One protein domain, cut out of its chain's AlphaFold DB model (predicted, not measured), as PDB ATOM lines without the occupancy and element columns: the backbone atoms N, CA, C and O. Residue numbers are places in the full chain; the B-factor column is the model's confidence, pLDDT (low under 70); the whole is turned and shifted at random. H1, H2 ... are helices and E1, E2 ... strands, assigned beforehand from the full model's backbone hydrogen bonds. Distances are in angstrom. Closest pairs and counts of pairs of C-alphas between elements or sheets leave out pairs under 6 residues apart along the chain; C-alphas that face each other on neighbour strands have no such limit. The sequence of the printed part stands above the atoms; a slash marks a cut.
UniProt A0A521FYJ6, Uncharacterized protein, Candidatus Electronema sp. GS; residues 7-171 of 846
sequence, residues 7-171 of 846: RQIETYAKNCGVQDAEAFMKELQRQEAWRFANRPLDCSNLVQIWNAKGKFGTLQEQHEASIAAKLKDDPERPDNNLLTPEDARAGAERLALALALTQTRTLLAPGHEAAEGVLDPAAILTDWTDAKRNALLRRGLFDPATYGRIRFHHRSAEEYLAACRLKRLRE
ATOM      1  N   ARG A   7     405.132 469.223 407.834       81.56
ATOM      2  CA  ARG A   7     405.425 470.004 409.053       81.56
ATOM      3  C   ARG A   7     404.353 471.060 409.338       81.56
ATOM      4  O   ARG A   7     404.020 471.307 410.495       81.56
ATOM      5  N   GLN A   8     403.786 471.674 408.296       87.94
ATOM      6  CA  GLN A   8     402.683 472.626 408.455       87.94
ATOM      7  C   GLN A   8     401.391 471.935 408.896       87.94
ATOM      8  O   GLN A   8     400.705 472.484 409.750       87.94
ATOM      9  N   ILE A   9     401.079 470.748 408.365       89.62
ATOM     10  CA  ILE A   9     399.919 469.946 408.792       89.62
ATOM     11  C   ILE A   9     400.050 469.581 410.270       89.62
ATOM     12  O   ILE A   9     399.120 469.817 411.032       89.62
ATOM     13  N   GLU A  10     401.214 469.087 410.693       88.94
ATOM     14  CA  GLU A  10     401.469 468.745 412.095       88.94
ATOM     15  C   GLU A  10     401.337 469.968 413.017       88.94
ATOM     16  O   GLU A  10     400.656 469.918 414.040       88.94
ATOM     17  N   THR A  11     401.940 471.097 412.631       88.50
ATOM     18  CA  THR A  11     401.855 472.354 413.394       88.50
ATOM     19  C   THR A  11     400.413 472.853 413.484       88.50
ATOM     20  O   THR A  11     399.965 473.296 414.540       88.50
ATOM     21  N   TYR A  12     399.669 472.765 412.380       91.12
ATOM     22  CA  TYR A  12     398.262 473.142 412.327       91.12
ATOM     23  C   TYR A  12     397.419 472.250 413.246       91.12
ATOM     24  O   TYR A  12     396.669 472.768 414.067       91.12
ATOM     25  N   ALA A  13     397.595 470.928 413.171       90.88
ATOM     26  CA  ALA A  13     396.890 469.963 414.011       90.88
ATOM     27  C   ALA A  13     397.121 470.226 415.511       90.88
ATOM     28  O   ALA A  13     396.152 470.292 416.270       90.88
ATOM     29  N   LYS A  14     398.374 470.475 415.927       90.12
ATOM     30  CA  LYS A  14     398.720 470.849 417.313       90.12
ATOM     31  C   LYS A  14     397.972 472.106 417.765       90.12
ATOM     32  O   LYS A  14     397.334 472.109 418.814       90.12
ATOM     33  N   ASN A  15     397.987 473.155 416.943       91.44
ATOM     34  CA  ASN A  15     397.319 474.421 417.262       91.44
ATOM     35  C   ASN A  15     395.785 474.326 417.246       91.44
ATOM     36  O   ASN A  15     395.115 475.131 417.889       91.44
ATOM     37  N   CYS A  16     395.220 473.344 416.541       88.44
ATOM     38  CA  CYS A  16     393.783 473.077 416.493       88.44
ATOM     39  C   CYS A  16     393.303 472.069 417.557       88.44
ATOM     40  O   CYS A  16     392.167 471.602 417.482       88.44
ATOM     41  N   GLY A  17     394.132 471.752 418.558       89.00
ATOM     42  CA  GLY A  17     393.723 470.978 419.733       89.00
ATOM     43  C   GLY A  17     393.830 469.459 419.590       89.00
ATOM     44  O   GLY A  17     393.204 468.740 420.368       89.00
ATOM     45  N   VAL A  18     394.605 468.950 418.625       92.25
ATOM     46  CA  VAL A  18     394.965 467.525 418.587       92.25
ATOM     47  C   VAL A  18     395.913 467.217 419.749       92.25
ATOM     48  O   VAL A  18     397.025 467.738 419.791       92.25
ATOM     49  N   GLN A  19     395.471 466.370 420.685       86.69
ATOM     50  CA  GLN A  19     396.247 466.008 421.882       86.69
ATOM     51  C   GLN A  19     397.509 465.204 421.543       86.69
ATOM     52  O   GLN A  19     398.579 465.495 422.068       86.69
ATOM     53  N   ASP A  20     397.385 464.229 420.639       88.56
ATOM     54  CA  ASP A  20     398.493 463.408 420.146       88.56
ATOM     55  C   ASP A  20     398.683 463.637 418.641       88.56
ATOM     56  O   ASP A  20     398.063 462.994 417.787       88.56
ATOM     57  N   ALA A  21     399.517 464.626 418.317       88.38
ATOM     58  CA  ALA A  21     399.821 464.975 416.934       88.38
ATOM     59  C   ALA A  21     400.638 463.888 416.223       88.38
ATOM     60  O   ALA A  21     400.540 463.757 415.004       88.38
ATOM     61  N   GLU A  22     401.417 463.092 416.957       85.69
ATOM     62  CA  GLU A  22     402.202 462.011 416.367       85.69
ATOM     63  C   GLU A  22     401.284 460.870 415.915       85.69
ATOM     64  O   GLU A  22     401.380 460.419 414.771       85.69
ATOM     65  N   ALA A  23     400.334 460.459 416.761       89.19
ATOM     66  CA  ALA A  23     399.320 459.471 416.402       89.19
ATOM     67  C   ALA A  23     398.444 459.942 415.231       89.19
ATOM     68  O   ALA A  23     398.187 459.163 414.312       89.19
ATOM     69  N   PHE A  24     398.060 461.225 415.204       92.06
ATOM     70  CA  PHE A  24     397.345 461.821 414.071       92.06
ATOM     71  C   PHE A  24     398.138 461.684 412.763       92.06
ATOM     72  O   PHE A  24     397.601 461.237 411.750       92.06
ATOM     73  N   MET A  25     399.429 462.033 412.777       90.50
ATOM     74  CA  MET A  25     400.292 461.955 411.593       90.50
ATOM     75  C   MET A  25     400.542 460.504 411.157       90.50
ATOM     76  O   MET A  25     400.552 460.219 409.956       90.50
ATOM     77  N   LYS A  26     400.688 459.576 412.113       87.00
ATOM     78  CA  LYS A  26     400.793 458.134 411.842       87.00
ATOM     79  C   LYS A  26     399.531 457.597 411.176       87.00
ATOM     80  O   LYS A  26     399.640 456.906 410.165       87.00
ATOM     81  N   GLU A  27     398.348 457.951 411.674       88.94
ATOM     82  CA  GLU A  27     397.087 457.534 411.054       88.94
ATOM     83  C   GLU A  27     396.902 458.175 409.669       88.94
ATOM     84  O   GLU A  27     396.447 457.514 408.737       88.94
ATOM     85  N   LEU A  28     397.320 459.433 409.488       89.62
ATOM     86  CA  LEU A  28     397.229 460.137 408.204       89.62
ATOM     87  C   LEU A  28     398.071 459.438 407.129       89.62
ATOM     88  O   LEU A  28     397.622 459.274 405.992       89.62
ATOM     89  N   GLN A  29     399.268 458.984 407.511       86.06
ATOM     90  CA  GLN A  29     400.126 458.153 406.675       86.06
ATOM     91  C   GLN A  29     399.499 456.774 406.446       86.06
ATOM     92  O   GLN A  29     399.389 456.343 405.300       86.06
ATOM     93  N   ARG A  30     399.057 456.086 407.503       83.44
ATOM     94  CA  ARG A  30     398.476 454.739 407.414       83.44
ATOM     95  C   ARG A  30     397.278 454.687 406.465       83.44
ATOM     96  O   ARG A  30     397.203 453.786 405.640       83.44
ATOM     97  N   GLN A  31     396.387 455.668 406.551       85.69
ATOM     98  CA  GLN A  31     395.168 455.738 405.746       85.69
ATOM     99  C   GLN A  31     395.345 456.496 404.420       85.69
ATOM    100  O   GLN A  31     394.357 456.747 403.725       85.69
ATOM    101  N   GLU A  32     396.576 456.910 404.083       85.06
ATOM    102  CA  GLU A  32     396.907 457.690 402.881       85.06
ATOM    103  C   GLU A  32     395.979 458.904 402.680       85.06
ATOM    104  O   GLU A  32     395.536 459.234 401.573       85.06
ATOM    105  N   ALA A  33     395.659 459.570 403.793       86.19
ATOM    106  CA  ALA A  33     394.677 460.647 403.871       86.19
ATOM    107  C   ALA A  33     395.292 462.040 403.629       86.19
ATOM    108  O   ALA A  33     394.597 463.052 403.712       86.19
ATOM    109  N   TRP A  34     396.575 462.111 403.250       85.12
ATOM    110  CA  TRP A  34     397.298 463.353 402.933       85.12
ATOM    111  C   TRP A  34     396.552 464.262 401.952       85.12
ATOM    112  O   TRP A  34     396.529 465.481 402.119       85.12
ATOM    113  N   ARG A  35     395.879 463.671 400.954       83.06
ATOM    114  CA  ARG A  35     395.090 464.408 399.953       83.06
ATOM    115  C   ARG A  35     393.953 465.238 400.567       83.06
ATOM    116  O   ARG A  35     393.568 466.251 399.991       83.06
ATOM    117  N   PHE A  36     393.477 464.851 401.750       85.06
ATOM    118  CA  PHE A  36     392.437 465.534 402.517       85.06
ATOM    119  C   PHE A  36     393.001 466.511 403.567       85.06
ATOM    120  O   PHE A  36     392.233 467.094 404.316       85.06
ATOM    121  N   ALA A  37     394.322 466.718 403.629       86.50
ATOM    122  CA  ALA A  37     394.979 467.633 404.576       86.50
ATOM    123  C   ALA A  37     395.650 468.845 403.894       86.50
ATOM    124  O   ALA A  37     396.232 469.699 404.558       86.50
ATOM    125  N   ASN A  38     395.579 468.938 402.563       83.44
ATOM    126  CA  ASN A  38     396.374 469.880 401.766       83.44
ATOM    127  C   ASN A  38     395.990 471.363 401.926       83.44
ATOM    128  O   ASN A  38     396.790 472.231 401.571       83.44
ATOM    129  N   ARG A  39     394.787 471.677 402.421       81.69
ATOM    130  CA  ARG A  39     394.326 473.050 402.697       81.69
ATOM    131  C   ARG A  39     394.000 473.198 404.185       81.69
ATOM    132  O   ARG A  39     393.523 472.232 404.773       81.69
ATOM    133  N   PRO A  40     394.143 474.397 404.778       85.00
ATOM    134  CA  PRO A  40     393.782 474.623 406.179       85.00
ATOM    135  C   PRO A  40     392.357 474.172 406.528       85.00
ATOM    136  O   PRO A  40     392.158 473.507 407.537       85.00
ATOM    137  N   LEU A  41     391.375 474.451 405.662       81.81
ATOM    138  CA  LEU A  41     389.986 474.036 405.890       81.81
ATOM    139  C   LEU A  41     389.800 472.512 405.799       81.81
ATOM    140  O   LEU A  41     389.085 471.929 406.609       81.81
ATOM    141  N   ASP A  42     390.469 471.862 404.843       84.44
ATOM    142  CA  ASP A  42     390.433 470.402 404.705       84.44
ATOM    143  C   ASP A  42     391.094 469.726 405.923       84.44
ATOM    144  O   ASP A  42     390.533 468.806 406.516       84.44
ATOM    145  N   CYS A  43     392.231 470.267 406.372       87.88
ATOM    146  CA  CYS A  43     392.927 469.831 407.578       87.88
ATOM    147  C   CYS A  43     392.063 470.016 408.839       87.88
ATOM    148  O   CYS A  43     391.993 469.113 409.667       87.88
ATOM    149  N   SER A  44     391.332 471.131 408.958       86.81
ATOM    150  CA  SER A  44     390.383 471.364 410.057       86.81
ATOM    151  C   SER A  44     389.302 470.280 410.129       86.81
ATOM    152  O   SER A  44     389.025 469.751 411.206       86.81
ATOM    153  N   ASN A  45     388.746 469.867 408.984       85.06
ATOM    154  CA  ASN A  45     387.770 468.775 408.940       85.06
ATOM    155  C   ASN A  45     388.378 467.443 409.406       85.06
ATOM    156  O   ASN A  45     387.744 466.716 410.171       85.06
ATOM    157  N   LEU A  46     389.612 467.126 408.998       89.56
ATOM    158  CA  LEU A  46     390.308 465.932 409.487       89.56
ATOM    159  C   LEU A  46     390.571 465.991 410.995       89.56
ATOM    160  O   LEU A  46     390.366 464.992 411.680       89.56
ATOM    161  N   VAL A  47     390.965 467.150 411.527       91.12
ATOM    162  CA  VAL A  47     391.145 467.354 412.973       91.12
ATOM    163  C   VAL A  47     389.836 467.107 413.726       91.12
ATOM    164  O   VAL A  47     389.841 466.432 414.752       91.12
ATOM    165  N   GLN A  48     388.698 467.572 413.205       87.88
ATOM    166  CA  GLN A  48     387.389 467.300 413.809       87.88
ATOM    167  C   GLN A  48     387.048 465.803 413.807       87.88
ATOM    168  O   GLN A  48     386.593 465.281 414.824       87.88
ATOM    169  N   ILE A  49     387.291 465.099 412.695       88.56
ATOM    170  CA  ILE A  49     387.074 463.646 412.599       88.56
ATOM    171  C   ILE A  49     387.961 462.906 413.605       88.56
ATOM    172  O   ILE A  49     387.476 462.029 414.322       88.56
ATOM    173  N   TRP A  50     389.237 463.287 413.692       92.56
ATOM    174  CA  TRP A  50     390.188 462.717 414.639       92.56
ATOM    175  C   TRP A  50     389.753 462.936 416.086       92.56
ATOM    176  O   TRP A  50     389.639 461.975 416.838       92.56
ATOM    177  N   ASN A  51     389.422 464.169 416.467       90.94
ATOM    178  CA  ASN A  51     389.001 464.484 417.831       90.94
ATOM    179  C   ASN A  51     387.692 463.774 418.221       90.94
ATOM    180  O   ASN A  51     387.483 463.483 419.395       90.94
ATOM    181  N   ALA A  52     386.819 463.475 417.253       88.38
ATOM    182  CA  ALA A  52     385.566 462.768 417.504       88.38
ATOM    183  C   ALA A  52     385.715 461.237 417.571       88.38
ATOM    184  O   ALA A  52     384.993 460.591 418.328       88.38
ATOM    185  N   LYS A  53     386.587 460.640 416.746       88.62
ATOM    186  CA  LYS A  53     386.630 459.178 416.529       88.62
ATOM    187  C   LYS A  53     387.980 458.518 416.818       88.62
ATOM    188  O   LYS A  53     388.031 457.295 416.888       88.62
ATOM    189  N   GLY A  54     389.063 459.287 416.894       87.94
ATOM    190  CA  GLY A  54     390.440 458.788 416.980       87.94
ATOM    191  C   GLY A  54     390.930 458.033 415.734       87.94
ATOM    192  O   GLY A  54     391.940 457.344 415.806       87.94
ATOM    193  N   LYS A  55     390.203 458.100 414.608       89.81
ATOM    194  CA  LYS A  55     390.536 457.427 413.335       89.81
ATOM    195  C   LYS A  55     389.868 458.112 412.142       89.81
ATOM    196  O   LYS A  55     388.792 458.691 412.301       89.81
ATOM    197  N   PHE A  56     390.460 458.001 410.947       88.25
ATOM    198  CA  PHE A  56     389.907 458.606 409.720       88.25
ATOM    199  C   PHE A  56     388.934 457.710 408.948       88.25
ATOM    200  O   PHE A  56     388.090 458.238 408.225       88.25
ATOM    201  N   GLY A  57     389.012 456.388 409.126       87.75
ATOM    202  CA  GLY A  57     388.176 455.439 408.385       87.75
ATOM    203  C   GLY A  57     388.712 455.103 406.989       87.75
ATOM    204  O   GLY A  57     389.818 455.519 406.632       87.75
ATOM    205  N   THR A  58     387.936 454.340 406.215       90.00
ATOM    206  CA  THR A  58     388.297 453.882 404.857       90.00
ATOM    207  C   THR A  58     388.338 455.031 403.842       90.00
ATOM    208  O   THR A  58     387.901 456.147 404.138       90.00
ATOM    209  N   LEU A  59     388.853 454.802 402.621       90.44
ATOM    210  CA  LEU A  59     388.870 455.859 401.597       90.44
ATOM    211  C   LEU A  59     387.450 456.308 401.247       90.44
ATOM    212  O   LEU A  59     387.214 457.499 401.039       90.44
ATOM    213  N   GLN A  60     386.508 455.362 401.206       92.56
ATOM    214  CA  GLN A  60     385.095 455.650 401.006       92.56
ATOM    215  C   GLN A  60     384.561 456.584 402.104       92.56
ATOM    216  O   GLN A  60     383.942 457.604 401.799       92.56
ATOM    217  N   GLU A  61     384.826 456.278 403.379       91.94
ATOM    218  CA  GLU A  61     384.379 457.103 404.508       91.94
ATOM    219  C   GLU A  61     385.009 458.502 404.484       91.94
ATOM    220  O   GLU A  61     384.325 459.497 404.741       91.94
ATOM    221  N   GLN A  62     386.290 458.597 404.117       90.50
ATOM    222  CA  GLN A  62     386.996 459.870 403.950       90.50
ATOM    223  C   GLN A  62     386.384 460.712 402.824       90.50
ATOM    224  O   GLN A  62     386.169 461.916 402.995       90.50
ATOM    225  N   HIS A  63     386.063 460.085 401.688       92.94
ATOM    226  CA  HIS A  63     385.377 460.745 400.583       92.94
ATOM    227  C   HIS A  63     383.994 461.244 400.996       92.94
ATOM    228  O   HIS A  63     383.677 462.408 400.742       92.94
ATOM    229  N   GLU A  64     383.198 460.418 401.678       93.06
ATOM    230  CA  GLU A  64     381.877 460.826 402.156       93.06
ATOM    231  C   GLU A  64     381.952 461.988 403.142       93.06
ATOM    232  O   GLU A  64     381.251 462.986 402.972       93.06
ATOM    233  N   ALA A  65     382.847 461.914 404.128       90.06
ATOM    234  CA  ALA A  65     383.024 462.982 405.102       90.06
ATOM    235  C   ALA A  65     383.488 464.288 404.436       90.06
ATOM    236  O   ALA A  65     382.926 465.355 404.699       90.06
ATOM    237  N   SER A  66     384.470 464.212 403.529       90.94
ATOM    238  CA  SER A  66     384.977 465.387 402.817       90.94
ATOM    239  C   SER A  66     383.918 466.015 401.915       90.94
ATOM    240  O   SER A  66     383.802 467.241 401.890       90.94
ATOM    241  N   ILE A  67     383.151 465.212 401.176       93.69
ATOM    242  CA  ILE A  67     382.107 465.713 400.279       93.69
ATOM    243  C   ILE A  67     380.964 466.319 401.089       93.69
ATOM    244  O   ILE A  67     380.522 467.421 400.773       93.69
ATOM    245  N   ALA A  68     380.515 465.647 402.152       91.94
ATOM    246  CA  ALA A  68     379.471 466.165 403.027       91.94
ATOM    247  C   ALA A  68     379.872 467.514 403.639       91.94
ATOM    248  O   ALA A  68     379.063 468.437 403.654       91.94
ATOM    249  N   ALA A  69     381.125 467.665 404.081       89.00
ATOM    250  CA  ALA A  69     381.635 468.937 404.584       89.00
ATOM    251  C   ALA A  69     381.682 470.022 403.494       89.00
ATOM    252  O   ALA A  69     381.267 471.150 403.737       89.00
ATOM    253  N   LYS A  70     382.136 469.682 402.282       90.38
ATOM    254  CA  LYS A  70     382.284 470.626 401.159       90.38
ATOM    255  C   LYS A  70     380.966 471.047 400.510       90.38
ATOM    256  O   LYS A  70     380.927 472.096 399.872       90.38
ATOM    257  N   LEU A  71     379.910 470.247 400.653       92.19
ATOM    258  CA  LEU A  71     378.565 470.553 400.159       92.19
ATOM    259  C   LEU A  71     377.716 471.368 401.144       92.19
ATOM    260  O   LEU A  71     376.632 471.811 400.759       92.19
ATOM    261  N   LYS A  72     378.185 471.577 402.382       88.62
ATOM    262  CA  LYS A  72     377.515 472.463 403.341       88.62
ATOM    263  C   LYS A  72     377.521 473.906 402.854       88.62
ATOM    264  O   LYS A  72     378.401 474.327 402.104       88.62
ATOM    265  N   ASP A  73     376.509 474.636 403.300       83.19
ATOM    266  CA  ASP A  73     376.408 476.065 403.056       83.19
ATOM    267  C   ASP A  73     377.504 476.844 403.778       83.19
ATOM    268  O   ASP A  73     377.984 476.415 404.829       83.19
ATOM    269  N   ASP A  74     377.906 477.965 403.184       79.94
ATOM    270  CA  ASP A  74     378.870 478.878 403.787       79.94
ATOM    271  C   ASP A  74     378.138 479.719 404.845       79.94
ATOM    272  O   ASP A  74     377.283 480.529 404.479       79.94
ATOM    273  N   PRO A  75     378.441 479.568 406.151       76.56
ATOM    274  CA  PRO A  75     377.752 480.322 407.196       76.56
ATOM    275  C   PRO A  75     377.939 481.838 407.071       76.56
ATOM    276  O   PRO A  75     377.087 482.595 407.529       76.56
ATOM    277  N   GLU A  76     379.037 482.293 406.457       76.38
ATOM    278  CA  GLU A  76     379.305 483.718 406.235       76.38
ATOM    279  C   GLU A  76     378.552 484.267 405.014       76.38
ATOM    280  O   GLU A  76     378.402 485.482 404.861       76.38
ATOM    281  N   ARG A  77     378.074 483.383 404.128       76.62
ATOM    282  CA  ARG A  77     377.350 483.720 402.895       76.62
ATOM    283  C   ARG A  77     376.212 482.726 402.645       76.62
ATOM    284  O   ARG A  77     376.260 482.005 401.644       76.62
ATOM    285  N   PRO A  78     375.192 482.705 403.518       78.88
ATOM    286  CA  PRO A  78     374.152 481.698 403.449       78.88
ATOM    287  C   PRO A  78     373.348 481.812 402.154       78.88
ATOM    288  O   PRO A  78     373.030 482.908 401.681       78.88
ATOM    289  N   ASP A  79     372.957 480.667 401.607       78.88
ATOM    290  CA  ASP A  79     372.074 480.573 400.448       78.88
ATOM    291  C   ASP A  79     370.582 480.661 400.822       78.88
ATOM    292  O   ASP A  79     369.720 480.477 399.967       78.88
ATOM    293  N   ASN A  80     370.263 480.974 402.084       78.88
ATOM    294  CA  ASN A  80     368.906 481.028 402.638       78.88
ATOM    295  C   ASN A  80     368.123 479.705 402.508       78.88
ATOM    296  O   ASN A  80     366.906 479.727 402.315       78.88
ATOM    297  N   ASN A  81     368.799 478.557 402.638       77.88
ATOM    298  CA  ASN A  81     368.229 477.212 402.479       77.88
ATOM    299  C   ASN A  81     367.690 476.945 401.062       77.88
ATOM    300  O   ASN A  81     366.717 476.208 400.883       77.88
ATOM    301  N   LEU A  82     368.321 477.532 400.040       86.06
ATOM    302  CA  LEU A  82     367.977 477.277 398.635       86.06
ATOM    303  C   LEU A  82     368.223 475.814 398.236       86.06
ATOM    304  O   LEU A  82     367.516 475.290 397.369       86.06
ATOM    305  N   LEU A  83     369.219 475.164 398.844       89.88
ATOM    306  CA  LEU A  83     369.562 473.764 398.615       89.88
ATOM    307  C   LEU A  83     369.520 472.970 399.918       89.88
ATOM    308  O   LEU A  83     370.238 473.280 400.868       89.88
ATOM    309  N   THR A  84     368.755 471.879 399.929       90.69
ATOM    310  CA  THR A  84     368.903 470.858 400.971       90.69
ATOM    311  C   THR A  84     370.222 470.094 400.777       90.69
ATOM    312  O   THR A  84     370.763 470.061 399.663       90.69
ATOM    313  N   PRO A  85     370.763 469.447 401.825       90.38
ATOM    314  CA  PRO A  85     371.927 468.570 401.685       90.38
ATOM    315  C   PRO A  85     371.730 467.477 400.621       90.38
ATOM    316  O   PRO A  85     372.650 467.173 399.857       90.38
ATOM    317  N   GLU A  86     370.520 466.921 400.527       92.12
ATOM    318  CA  GLU A  86     370.151 465.904 399.543       92.12
ATOM    319  C   GLU A  86     370.154 466.466 398.119       92.12
ATOM    320  O   GLU A  86     370.711 465.827 397.222       92.12
ATOM    321  N   ASP A  87     369.590 467.664 397.921       93.38
ATOM    322  CA  ASP A  87     369.606 468.363 396.635       93.38
ATOM    323  C   ASP A  87     371.052 468.625 396.210       93.38
ATOM    324  O   ASP A  87     371.454 468.242 395.110       93.38
ATOM    325  N   ALA A  88     371.866 469.210 397.097       94.31
ATOM    326  CA  ALA A  88     373.264 469.523 396.816       94.31
ATOM    327  C   ALA A  88     374.057 468.272 396.403       94.31
ATOM    328  O   ALA A  88     374.785 468.292 395.406       94.31
ATOM    329  N   ARG A  89     373.864 467.151 397.115       96.56
ATOM    330  CA  ARG A  89     374.486 465.868 396.768       96.56
ATOM    331  C   ARG A  89     373.986 465.336 395.429       96.56
ATOM    332  O   ARG A  89     374.798 464.938 394.596       96.56
ATOM    333  N   ALA A  90     372.676 465.332 395.199       95.94
ATOM    334  CA  ALA A  90     372.089 464.833 393.958       95.94
ATOM    335  C   ALA A  90     372.532 465.647 392.729       95.94
ATOM    336  O   ALA A  90     372.796 465.068 391.673       95.94
ATOM    337  N   GLY A  91     372.642 466.971 392.866       96.88
ATOM    338  CA  GLY A  91     373.164 467.852 391.825       96.88
ATOM    339  C   GLY A  91     374.638 467.577 391.525       96.88
ATOM    340  O   GLY A  91     374.998 467.386 390.362       96.88
ATOM    341  N   ALA A  92     375.479 467.470 392.559       97.69
ATOM    342  CA  ALA A  92     376.905 467.174 392.403       97.69
ATOM    343  C   ALA A  92     377.155 465.822 391.710       97.69
ATOM    344  O   ALA A  92     377.961 465.743 390.788       97.69
ATOM    345  N   GLU A  93     376.419 464.777 392.094       98.12
ATOM    346  CA  GLU A  93     376.482 463.447 391.471       98.12
ATOM    347  C   GLU A  93     376.116 463.454 389.981       98.12
ATOM    348  O   GLU A  93     376.752 462.776 389.173       98.12
ATOM    349  N   ARG A  94     375.095 464.229 389.591       97.81
ATOM    350  CA  ARG A  94     374.690 464.366 388.183       97.81
ATOM    351  C   ARG A  94     375.746 465.093 387.359       97.81
ATOM    352  O   ARG A  94     376.043 464.648 386.255       97.81
ATOM    353  N   LEU A  95     376.310 466.177 387.893       97.75
ATOM    354  CA  LEU A  95     377.378 466.927 387.227       97.75
ATOM    355  C   LEU A  95     378.649 466.084 387.078       97.75
ATOM    356  O   LEU A  95     379.244 466.080 386.004       97.75
ATOM    357  N   ALA A  96     379.026 465.329 388.114       97.75
ATOM    358  CA  ALA A  96     380.178 464.435 388.077       97.75
ATOM    359  C   ALA A  96     380.029 463.342 387.008       97.75
ATOM    360  O   ALA A  96     380.925 463.147 386.190       97.75
ATOM    361  N   LEU A  97     378.873 462.666 386.961       97.25
ATOM    362  CA  LEU A  97     378.620 461.660 385.930       97.25
ATOM    363  C   LEU A  97     378.609 462.278 384.522       97.25
ATOM    364  O   LEU A  97     379.145 461.679 383.597       97.25
ATOM    365  N   ALA A  98     378.029 463.470 384.352       96.44
ATOM    366  CA  ALA A  98     378.007 464.144 383.057       96.44
ATOM    367  C   ALA A  98     379.421 464.454 382.542       96.44
ATOM    368  O   ALA A  98     379.724 464.101 381.407       96.44
ATOM    369  N   LEU A  99     380.287 465.041 383.378       95.00
ATOM    370  CA  LEU A  99     381.683 465.333 383.024       95.00
ATOM    371  C   LEU A  99     382.443 464.070 382.596       95.00
ATOM    372  O   LEU A  99     383.132 464.087 381.575       95.00
ATOM    373  N   ALA A 100     382.266 462.971 383.337       93.56
ATOM    374  CA  ALA A 100     382.897 461.694 383.026       93.56
ATOM    375  C   ALA A 100     382.452 461.137 381.662       93.56
ATOM    376  O   ALA A 100     383.290 460.737 380.853       93.56
ATOM    377  N   LEU A 101     381.143 461.145 381.383       92.94
ATOM    378  CA  LEU A 101     380.584 460.595 380.141       92.94
ATOM    379  C   LEU A 101     380.937 461.422 378.903       92.94
ATOM    380  O   LEU A 101     381.117 460.863 377.825       92.94
ATOM    381  N   THR A 102     381.049 462.742 379.043       91.06
ATOM    382  CA  THR A 102     381.419 463.639 377.937       91.06
ATOM    383  C   THR A 102     382.925 463.838 377.807       91.06
ATOM    384  O   THR A 102     383.368 464.513 376.881       91.06
ATOM    385  N   GLN A 103     383.714 463.278 378.731       88.88
ATOM    386  CA  GLN A 103     385.169 463.447 378.817       88.88
ATOM    387  C   GLN A 103     385.611 464.920 378.919       88.88
ATOM    388  O   GLN A 103     386.729 465.287 378.551       88.88
ATOM    389  N   THR A 104     384.741 465.777 379.458       88.94
ATOM    390  CA  THR A 104     385.039 467.191 379.725       88.94
ATOM    391  C   THR A 104     385.518 467.383 381.161       88.94
ATOM    392  O   THR A 104     385.114 466.647 382.052       88.94
ATOM    393  N   ARG A 105     386.360 468.393 381.414       86.69
ATOM    394  CA  ARG A 105     386.949 468.635 382.751       86.69
ATOM    395  C   ARG A 105     386.397 469.859 383.478       86.69
ATOM    396  O   ARG A 105     386.804 470.135 384.606       86.69
ATOM    397  N   THR A 106     385.546 470.643 382.821       92.75
ATOM    398  CA  THR A 106     385.097 471.939 383.334       92.75
ATOM    399  C   THR A 106     383.628 472.191 383.049       92.75
ATOM    400  O   THR A 106     383.122 471.867 381.976       92.75
ATOM    401  N   LEU A 107     382.991 472.842 384.010       93.12
ATOM    402  CA  LEU A 107     381.645 473.382 383.965       93.12
ATOM    403  C   LEU A 107     381.690 474.883 383.667       93.12
ATOM    404  O   LEU A 107     382.662 475.564 384.010       93.12
ATOM    405  N   LEU A 108     380.630 475.403 383.058       92.38
ATOM    406  CA  LEU A 108     380.462 476.831 382.818       92.38
ATOM    407  C   LEU A 108     380.242 477.565 384.147       92.38
ATOM    408  O   LEU A 108     379.399 477.164 384.953       92.38
ATOM    409  N   ALA A 109     381.010 478.630 384.391       88.75
ATOM    410  CA  ALA A 109     380.798 479.472 385.559       88.75
ATOM    411  C   ALA A 109     379.526 480.322 385.395       88.75
ATOM    412  O   ALA A 109     379.223 480.767 384.285       88.75
ATOM    413  N   PRO A 110     378.814 480.633 386.493       85.00
ATOM    414  CA  PRO A 110     377.664 481.527 386.447       85.00
ATOM    415  C   PRO A 110     377.980 482.860 385.749       85.00
ATOM    416  O   PRO A 110     379.007 483.482 386.030       85.00
ATOM    417  N   GLY A 111     377.089 483.303 384.859       81.25
ATOM    418  CA  GLY A 111     377.181 484.605 384.181       81.25
ATOM    419  C   GLY A 111     378.235 484.712 383.073       81.25
ATOM    420  O   GLY A 111     378.532 485.825 382.653       81.25
ATOM    421  N   HIS A 112     378.807 483.595 382.618       83.81
ATOM    422  CA  HIS A 112     379.743 483.553 381.490       83.81
ATOM    423  C   HIS A 112     379.098 482.895 380.265       83.81
ATOM    424  O   HIS A 112     378.164 482.107 380.400       83.81
ATOM    425  N   GLU A 113     379.602 483.210 379.072       79.50
ATOM    426  CA  GLU A 113     379.144 482.600 377.821       79.50
ATOM    427  C   GLU A 113     379.792 481.231 377.584       79.50
ATOM    428  O   GLU A 113     380.915 480.964 378.024       79.50
ATOM    429  N   ALA A 114     379.076 480.354 376.879       73.25
ATOM    430  CA  ALA A 114     379.558 479.019 376.552       73.25
ATOM    431  C   ALA A 114     380.830 479.089 375.689       73.25
ATOM    432  O   ALA A 114     380.866 479.747 374.652       73.25
ATOM    433  N   ALA A 115     381.866 478.368 376.117       71.25
ATOM    434  CA  ALA A 115     383.122 478.210 375.393       71.25
ATOM    435  C   ALA A 115     383.321 476.745 374.983       71.25
ATOM    436  O   ALA A 115     382.773 475.832 375.604       71.25
ATOM    437  N   GLU A 116     384.151 476.508 373.968       76.25
ATOM    438  CA  GLU A 116     384.470 475.157 373.508       76.25
ATOM    439  C   GLU A 116     385.126 474.315 374.625       76.25
ATOM    440  O   GLU A 116     385.996 474.790 375.372       76.25
ATOM    441  N   GLY A 117     384.678 473.062 374.759       78.19
ATOM    442  CA  GLY A 117     385.171 472.111 375.763       78.19
ATOM    443  C   GLY A 117     384.646 472.318 377.194       78.19
ATOM    444  O   GLY A 117     385.265 471.828 378.141       78.19
ATOM    445  N   VAL A 118     383.536 473.043 377.376       88.75
ATOM    446  CA  VAL A 118     382.906 473.312 378.682       88.75
ATOM    447  C   VAL A 118     381.475 472.774 378.705       88.75
ATOM    448  O   VAL A 118     380.726 472.975 377.754       88.75
ATOM    449  N   LEU A 119     381.078 472.114 379.797       91.50
ATOM    450  CA  LEU A 119     379.694 471.679 379.995       91.50
ATOM    451  C   LEU A 119     378.854 472.743 380.701       91.50
ATOM    452  O   LEU A 119     379.249 473.257 381.746       91.50
ATOM    453  N   ASP A 120     377.663 473.013 380.172       92.81
ATOM    454  CA  ASP A 120     376.679 473.877 380.821       92.81
ATOM    455  C   ASP A 120     375.890 473.098 381.897       92.81
ATOM    456  O   ASP A 120     375.168 472.148 381.568       92.81
ATOM    457  N   PRO A 121     375.969 473.488 383.186       94.38
ATOM    458  CA  PRO A 121     375.166 472.892 384.252       94.38
ATOM    459  C   PRO A 121     373.651 472.935 383.996       94.38
ATOM    460  O   PRO A 121     372.939 472.058 384.489       94.38
ATOM    461  N   ALA A 122     373.142 473.910 383.233       93.31
ATOM    462  CA  ALA A 122     371.723 474.004 382.882       93.31
ATOM    463  C   ALA A 122     371.262 472.868 381.954       93.31
ATOM    464  O   ALA A 122     370.130 472.402 382.085       93.31
ATOM    465  N   ALA A 123     372.149 472.358 381.092       92.69
ATOM    466  CA  ALA A 123     371.864 471.218 380.218       92.69
ATOM    467  C   ALA A 123     371.788 469.879 380.977       92.69
ATOM    468  O   ALA A 123     371.204 468.916 380.486       92.69
ATOM    469  N   ILE A 124     372.370 469.808 382.181       95.31
ATOM    470  CA  ILE A 124     372.422 468.590 383.005       95.31
ATOM    471  C   ILE A 124     371.373 468.617 384.121       95.31
ATOM    472  O   ILE A 124     370.721 467.607 384.402       95.31
ATOM    473  N   LEU A 125     371.214 469.767 384.779       96.12
ATOM    474  CA  LEU A 125     370.269 470.015 385.871       96.12
ATOM    475  C   LEU A 125     369.040 470.763 385.338       96.12
ATOM    476  O   LEU A 125     368.738 471.879 385.767       96.12
ATOM    477  N   THR A 126     368.359 470.154 384.365       94.19
ATOM    478  CA  THR A 126     367.235 470.745 383.616       94.19
ATOM    479  C   THR A 126     366.009 471.039 384.483       94.19
ATOM    480  O   THR A 126     365.209 471.910 384.168       94.19
ATOM    481  N   ASP A 127     365.865 470.313 385.588       94.44
ATOM    482  CA  ASP A 127     364.817 470.437 386.603       94.44
ATOM    483  C   ASP A 127     365.125 471.499 387.676       94.44
ATOM    484  O   ASP A 127     364.332 471.699 388.593       94.44
ATOM    485  N   TRP A 128     366.282 472.167 387.606       95.88
ATOM    486  CA  TRP A 128     366.714 473.154 388.601       95.88
ATOM    487  C   TRP A 128     366.568 474.592 388.091       95.88
ATOM    488  O   TRP A 128     366.597 474.860 386.891       95.88
ATOM    489  N   THR A 129     366.455 475.546 389.016       93.25
ATOM    490  CA  THR A 129     366.524 476.986 388.712       93.25
ATOM    491  C   THR A 129     367.977 477.466 388.654       93.25
ATOM    492  O   THR A 129     368.867 476.839 389.237       93.25
ATOM    493  N   ASP A 130     368.230 478.618 388.021       90.38
ATOM    494  CA  ASP A 130     369.567 479.239 388.013       90.38
ATOM    495  C   ASP A 130     370.085 479.520 389.425       90.38
ATOM    496  O   ASP A 130     371.259 479.307 389.710       90.38
ATOM    497  N   ALA A 131     369.201 479.930 390.339       90.38
ATOM    498  CA  ALA A 131     369.557 480.156 391.736       90.38
ATOM    499  C   ALA A 131     370.094 478.878 392.404       90.38
ATOM    500  O   ALA A 131     371.153 478.923 393.028       90.38
ATOM    501  N   LYS A 132     369.423 477.729 392.214       93.31
ATOM    502  CA  LYS A 132     369.877 476.434 392.749       93.31
ATOM    503  C   LYS A 132     371.193 475.978 392.113       93.31
ATOM    504  O   LYS A 132     372.092 475.535 392.825       93.31
ATOM    505  N   ARG A 133     371.346 476.119 390.789       94.06
ATOM    506  CA  ARG A 133     372.608 475.797 390.094       94.06
ATOM    507  C   ARG A 133     373.766 476.646 390.617       94.06
ATOM    508  O   ARG A 133     374.814 476.109 390.968       94.06
ATOM    509  N   ASN A 134     373.558 477.954 390.742       91.00
ATOM    510  CA  ASN A 134     374.572 478.886 391.225       91.00
ATOM    511  C   ASN A 134     374.937 478.637 392.692       91.00
ATOM    512  O   ASN A 134     376.110 478.745 393.042       91.00
ATOM    513  N   ALA A 135     373.966 478.283 393.542       91.94
ATOM    514  CA  ALA A 135     374.223 477.906 394.931       91.94
ATOM    515  C   ALA A 135     375.108 476.650 395.020       91.94
ATOM    516  O   ALA A 135     376.087 476.644 395.765       91.94
ATOM    517  N   LEU A 136     374.846 475.629 394.194       94.06
ATOM    518  CA  LEU A 136     375.656 474.407 394.158       94.06
ATOM    519  C   LEU A 136     377.092 474.686 393.698       94.06
ATOM    520  O   LEU A 136     378.039 474.234 394.333       94.06
ATOM    521  N   LEU A 137     377.268 475.457 392.622       92.31
ATOM    522  CA  LEU A 137     378.590 475.757 392.053       92.31
ATOM    523  C   LEU A 137     379.458 476.651 392.954       92.31
ATOM    524  O   LEU A 137     380.658 476.765 392.720       92.31
ATOM    525  N   ARG A 138     378.870 477.274 393.983       89.62
ATOM    526  CA  ARG A 138     379.586 478.039 395.018       89.62
ATOM    527  C   ARG A 138     380.065 477.180 396.189       89.62
ATOM    528  O   ARG A 138     380.825 477.676 397.016       89.62
ATOM    529  N   ARG A 139     379.628 475.918 396.286       90.12
ATOM    530  CA  ARG A 139     380.058 474.995 397.345       90.12
ATOM    531  C   ARG A 139     381.558 474.716 397.244       90.12
ATOM    532  O   ARG A 139     382.104 474.632 396.145       90.12
ATOM    533  N   GLY A 140     382.208 474.458 398.381       88.44
ATOM    534  CA  GLY A 140     383.654 474.188 398.472       88.44
ATOM    535  C   GLY A 140     384.125 472.902 397.774       88.44
ATOM    536  O   GLY A 140     385.306 472.559 397.828       88.44
ATOM    537  N   LEU A 141     383.207 472.172 397.136       91.25
ATOM    538  CA  LEU A 141     383.491 471.033 396.266       91.25
ATOM    539  C   LEU A 141     384.064 471.471 394.908       91.25
ATOM    540  O   LEU A 141     384.746 470.683 394.247       91.25
ATOM    541  N   PHE A 142     383.805 472.718 394.511       92.38
ATOM    542  CA  PHE A 142     384.205 473.282 393.233       92.38
ATOM    543  C   PHE A 142     385.286 474.355 393.403       92.38
ATOM    544  O   PHE A 142     385.262 475.134 394.351       92.38
ATOM    545  N   ASP A 143     386.216 474.414 392.452       88.88
ATOM    546  CA  ASP A 143     387.234 475.461 392.360       88.88
ATOM    547  C   ASP A 143     387.063 476.255 391.049       88.88
ATOM    548  O   ASP A 143     386.747 475.663 390.005       88.88
ATOM    549  N   PRO A 144     387.338 477.574 391.053       86.00
ATOM    550  CA  PRO A 144     387.419 478.347 389.822       86.00
ATOM    551  C   PRO A 144     388.589 477.867 388.947       86.00
ATOM    552  O   PRO A 144     389.670 477.520 389.433       86.00
ATOM    553  N   ALA A 145     388.371 477.880 387.638       81.06
ATOM    554  CA  ALA A 145     389.347 477.603 386.593       81.06
ATOM    555  C   ALA A 145     389.457 478.808 385.635       81.06
ATOM    556  O   ALA A 145     388.728 479.794 385.746       81.06
ATOM    557  N   THR A 146     390.408 478.759 384.704       77.06
ATOM    558  CA  THR A 146     390.682 479.855 383.765       77.06
ATOM    559  C   THR A 146     389.479 480.140 382.855       77.06
ATOM    560  O   THR A 146     388.819 479.206 382.405       77.06
ATOM    561  N   TYR A 147     389.238 481.418 382.537       78.94
ATOM    562  CA  TYR A 147     388.247 481.871 381.543       78.94
ATOM    563  C   TYR A 147     386.783 481.503 381.847       78.94
ATOM    564  O   TYR A 147     386.103 480.928 381.002       78.94
ATOM    565  N   GLY A 148     386.282 481.823 383.047       83.62
ATOM    566  CA  GLY A 148     384.861 481.615 383.362       83.62
ATOM    567  C   GLY A 148     384.471 480.142 383.486       83.62
ATOM    568  O   GLY A 148     383.353 479.758 383.153       83.62
ATOM    569  N   ARG A 149     385.405 479.300 383.936       90.12
ATOM    570  CA  ARG A 149     385.217 477.856 384.094       90.12
ATOM    571  C   ARG A 149     385.254 477.477 385.568       90.12
ATOM    572  O   ARG A 149     385.919 478.128 386.370       90.12
ATOM    573  N   ILE A 150     384.577 476.394 385.915       92.31
ATOM    574  CA  ILE A 150     384.575 475.783 387.246       92.31
ATOM    575  C   ILE A 150     384.916 474.302 387.088       92.31
ATOM    576  O   ILE A 150     384.601 473.694 386.070       92.31
ATOM    577  N   ARG A 151     385.576 473.697 388.072       92.38
ATOM    578  CA  ARG A 151     385.854 472.252 388.084       92.38
ATOM    579  C   ARG A 151     385.695 471.672 389.476       92.38
ATOM    580  O   ARG A 151     385.729 472.411 390.457       92.38
ATOM    581  N   PHE A 152     385.585 470.349 389.567       92.94
ATOM    582  CA  PHE A 152     385.736 469.666 390.846       92.94
ATOM    583  C   PHE A 152     387.121 469.950 391.425       92.94
ATOM    584  O   PHE A 152     388.130 469.945 390.714       92.94
ATOM    585  N   HIS A 153     387.164 470.191 392.732       86.81
ATOM    586  CA  HIS A 153     388.403 470.461 393.447       86.81
ATOM    587  C   HIS A 153     389.416 469.310 393.301       86.81
ATOM    588  O   HIS A 153     390.607 469.542 393.087       86.81
ATOM    589  N   HIS A 154     388.937 468.064 393.389       86.69
ATOM    590  CA  HIS A 154     389.760 466.866 393.255       86.69
ATOM    591  C   HIS A 154     389.079 465.836 392.354       86.69
ATOM    592  O   HIS A 154     387.911 465.503 392.566       86.69
ATOM    593  N   ARG A 155     389.832 465.283 391.395       89.31
ATOM    594  CA  ARG A 155     389.328 464.301 390.422       89.31
ATOM    595  C   ARG A 155     388.741 463.054 391.092       89.31
ATOM    596  O   ARG A 155     387.682 462.597 390.693       89.31
ATOM    597  N   SER A 156     389.353 462.562 392.169       90.44
ATOM    598  CA  SER A 156     388.823 461.378 392.864       90.44
ATOM    599  C   SER A 156     387.446 461.609 393.504       90.44
ATOM    600  O   SER A 156     386.671 460.667 393.630       90.44
ATOM    601  N   ALA A 157     387.110 462.849 393.894       92.94
ATOM    602  CA  ALA A 157     385.777 463.163 394.415       92.94
ATOM    603  C   ALA A 157     384.726 463.159 393.297       92.94
ATOM    604  O   ALA A 157     383.614 462.688 393.513       92.94
ATOM    605  N   GLU A 158     385.091 463.639 392.106       95.50
ATOM    606  CA  GLU A 158     384.266 463.538 390.897       95.50
ATOM    607  C   GLU A 158     384.013 462.068 390.529       95.50
ATOM    608  O   GLU A 158     382.865 461.658 390.396       95.50
ATOM    609  N   GLU A 159     385.064 461.248 390.460       96.38
ATOM    610  CA  GLU A 159     384.966 459.816 390.132       96.38
ATOM    611  C   GLU A 159     384.083 459.055 391.134       96.38
ATOM    612  O   GLU A 159     383.205 458.287 390.735       96.38
ATOM    613  N   TYR A 160     384.251 459.326 392.432       97.56
ATOM    614  CA  TYR A 160     383.417 458.752 393.488       97.56
ATOM    615  C   TYR A 160     381.937 459.155 393.361       97.56
ATOM    616  O   TYR A 160     381.036 458.319 393.469       97.56
ATOM    617  N   LEU A 161     381.665 460.439 393.099       98.38
ATOM    618  CA  LEU A 161     380.306 460.962 392.931       98.38
ATOM    619  C   LEU A 161     379.624 460.426 391.670       98.38
ATOM    620  O   LEU A 161     378.434 460.104 391.706       98.38
ATOM    621  N   ALA A 162     380.369 460.281 390.574       98.06
ATOM    622  CA  ALA A 162     379.875 459.645 389.360       98.06
ATOM    623  C   ALA A 162     379.486 458.179 389.623       98.06
ATOM    624  O   ALA A 162     378.420 457.734 389.187       98.06
ATOM    625  N   ALA A 163     380.285 457.449 390.410       98.12
ATOM    626  CA  ALA A 163     379.959 456.085 390.816       98.12
ATOM    627  C   ALA A 163     378.694 456.046 391.694       98.12
ATOM    628  O   ALA A 163     377.761 455.289 391.419       98.12
ATOM    629  N   CYS A 164     378.584 456.937 392.687       98.00
ATOM    630  CA  CYS A 164     377.378 457.074 393.513       98.00
ATOM    631  C   CYS A 164     376.124 457.341 392.668       98.00
ATOM    632  O   CYS A 164     375.056 456.776 392.932       98.00
ATOM    633  N   ARG A 165     376.247 458.154 391.611       97.69
ATOM    634  CA  ARG A 165     375.138 458.416 390.689       97.69
ATOM    635  C   ARG A 165     374.683 457.147 389.977       97.69
ATOM    636  O   ARG A 165     373.481 456.889 389.916       97.69
ATOM    637  N   LEU A 166     375.621 456.375 389.434       97.75
ATOM    638  CA  LEU A 166     375.326 455.125 388.731       97.75
ATOM    639  C   LEU A 166     374.738 454.071 389.673       97.75
ATOM    640  O   LEU A 166     373.770 453.410 389.304       97.75
ATOM    641  N   LYS A 167     375.228 453.990 390.917       97.12
ATOM    642  CA  LYS A 167     374.636 453.155 391.971       97.12
ATOM    643  C   LYS A 167     373.158 453.496 392.188       97.12
ATOM    644  O   LYS A 167     372.306 452.618 392.094       97.12
ATOM    645  N   ARG A 168     372.827 454.780 392.369       96.12
ATOM    646  CA  ARG A 168     371.431 455.229 392.532       96.12
ATOM    647  C   ARG A 168     370.569 454.958 391.299       96.12
ATOM    648  O   ARG A 168     369.381 454.685 391.427       96.12
ATOM    649  N   LEU A 169     371.131 455.056 390.094       96.06
ATOM    650  CA  LEU A 169     370.410 454.703 388.868       96.06
ATOM    651  C   LEU A 169     370.134 453.195 388.789       96.06
ATOM    652  O   LEU A 169     369.044 452.806 388.365       96.06
ATOM    653  N   ARG A 170     371.068 452.356 389.253       95.88
ATOM    654  CA  ARG A 170     370.873 450.905 389.385       95.88
ATOM    655  C   ARG A 170     369.762 450.574 390.382       95.88
ATOM    656  O   ARG A 170     368.877 449.794 390.044       95.88
ATOM    657  N   GLU A 171     369.747 451.232 391.540       95.31
ATOM    658  CA  GLU A 171     368.682 451.114 392.554       95.31
ATOM    659  C   GLU A 171     367.307 451.570 392.028       95.31
ATOM    660  O   GLU A 171     366.277 451.038 392.432       95.31
TER     661      GLU A 171
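This is residues 7 to 171 of the 846 residues of an uncharacterized protein of Candidatus Electronema sp. GS (UniProt A0A521FYJ6). What shape do these atoms make? Two lobes lie end to end along the longest axis: H1 to H4 form a small cluster of helices, and the larger lobe is built on H6 and H9, which cross nearly at right angles, with H7 and H8 on H6 and the small hairpin of E1 and E2 nearby. H5 lies between the lobes. What is it built of? The printed part has 165 residues, with nine named helices and two strands in the order H1 to H8, E1, E2, H9; the class is mostly helix, the helix packing mostly crossed, and the two-stranded sheet antiparallel. It is compact, with a radius of gyration of the C-alphas of 17.1 A and spans of 49 by 36 by 29 A.

How do the first helices stand? H1, residues 7 to 15, touches H2, residues 21 to 30, at a steep tilt of 49 degrees, opposite ways, the closest C-alphas being those of Lys 14 and Ala 21, 6.0 A apart. H1 also touches H4, residues 40 to 53, at a steep tilt of 56 degrees, the same way, closest at the C-alphas of Ala 13 and Val 47, 6.4 A. What joins the lobes? H5, residues 59 to 70, touches H3, residues 33 to 36, closest at the C-alphas of Phe 36 and Ser 66, 7.5 A. With residues 63 to 67 alone, H5 only just touches H9, residues 155 to 171, with 3 pairs of C-alphas within 8 A, the closest those of His 63 and Ala 157, 6.6 A. What surrounds H6? H6, residues 85 to 102, touches H9 about perpendicular, at 77 degrees, closest at the C-alphas of Leu 97 and Ala 162, 4.2 A. H7, residues 121 to 124, touches H6 at the C-alphas of Ile 124 and Leu 95, 6.7 A, the closest pair; H8, residues 130 to 137, only just touches H6, with 3 pairs within 8 A. What do backbone N and O show? E1, residues 142 to 145, and E2, residues 149 to 152, are an antiparallel hairpin, with N 143 and O 151 at 2.9 A; every O i to N i+4 pair is within hydrogen-bond range in H1, H2, H4, H5, H6, H8 and H9, while H3 and H7 are too short for one.

Where does H1 begin? C-alpha 7 is at (405.425, 470.004, 409.053). Which helices are longest? H6 spans 26.0 A, and H9 spans 24.6 A, ending at C-alpha 171, (368.682, 451.114, 392.554).

Which links are long? Residues 71 to 84 and 103 to 120 are long links; the printed part has no cut. How confident is the model? The mean pLDDT of the printed part is 89.5, and no printed residue is under 70.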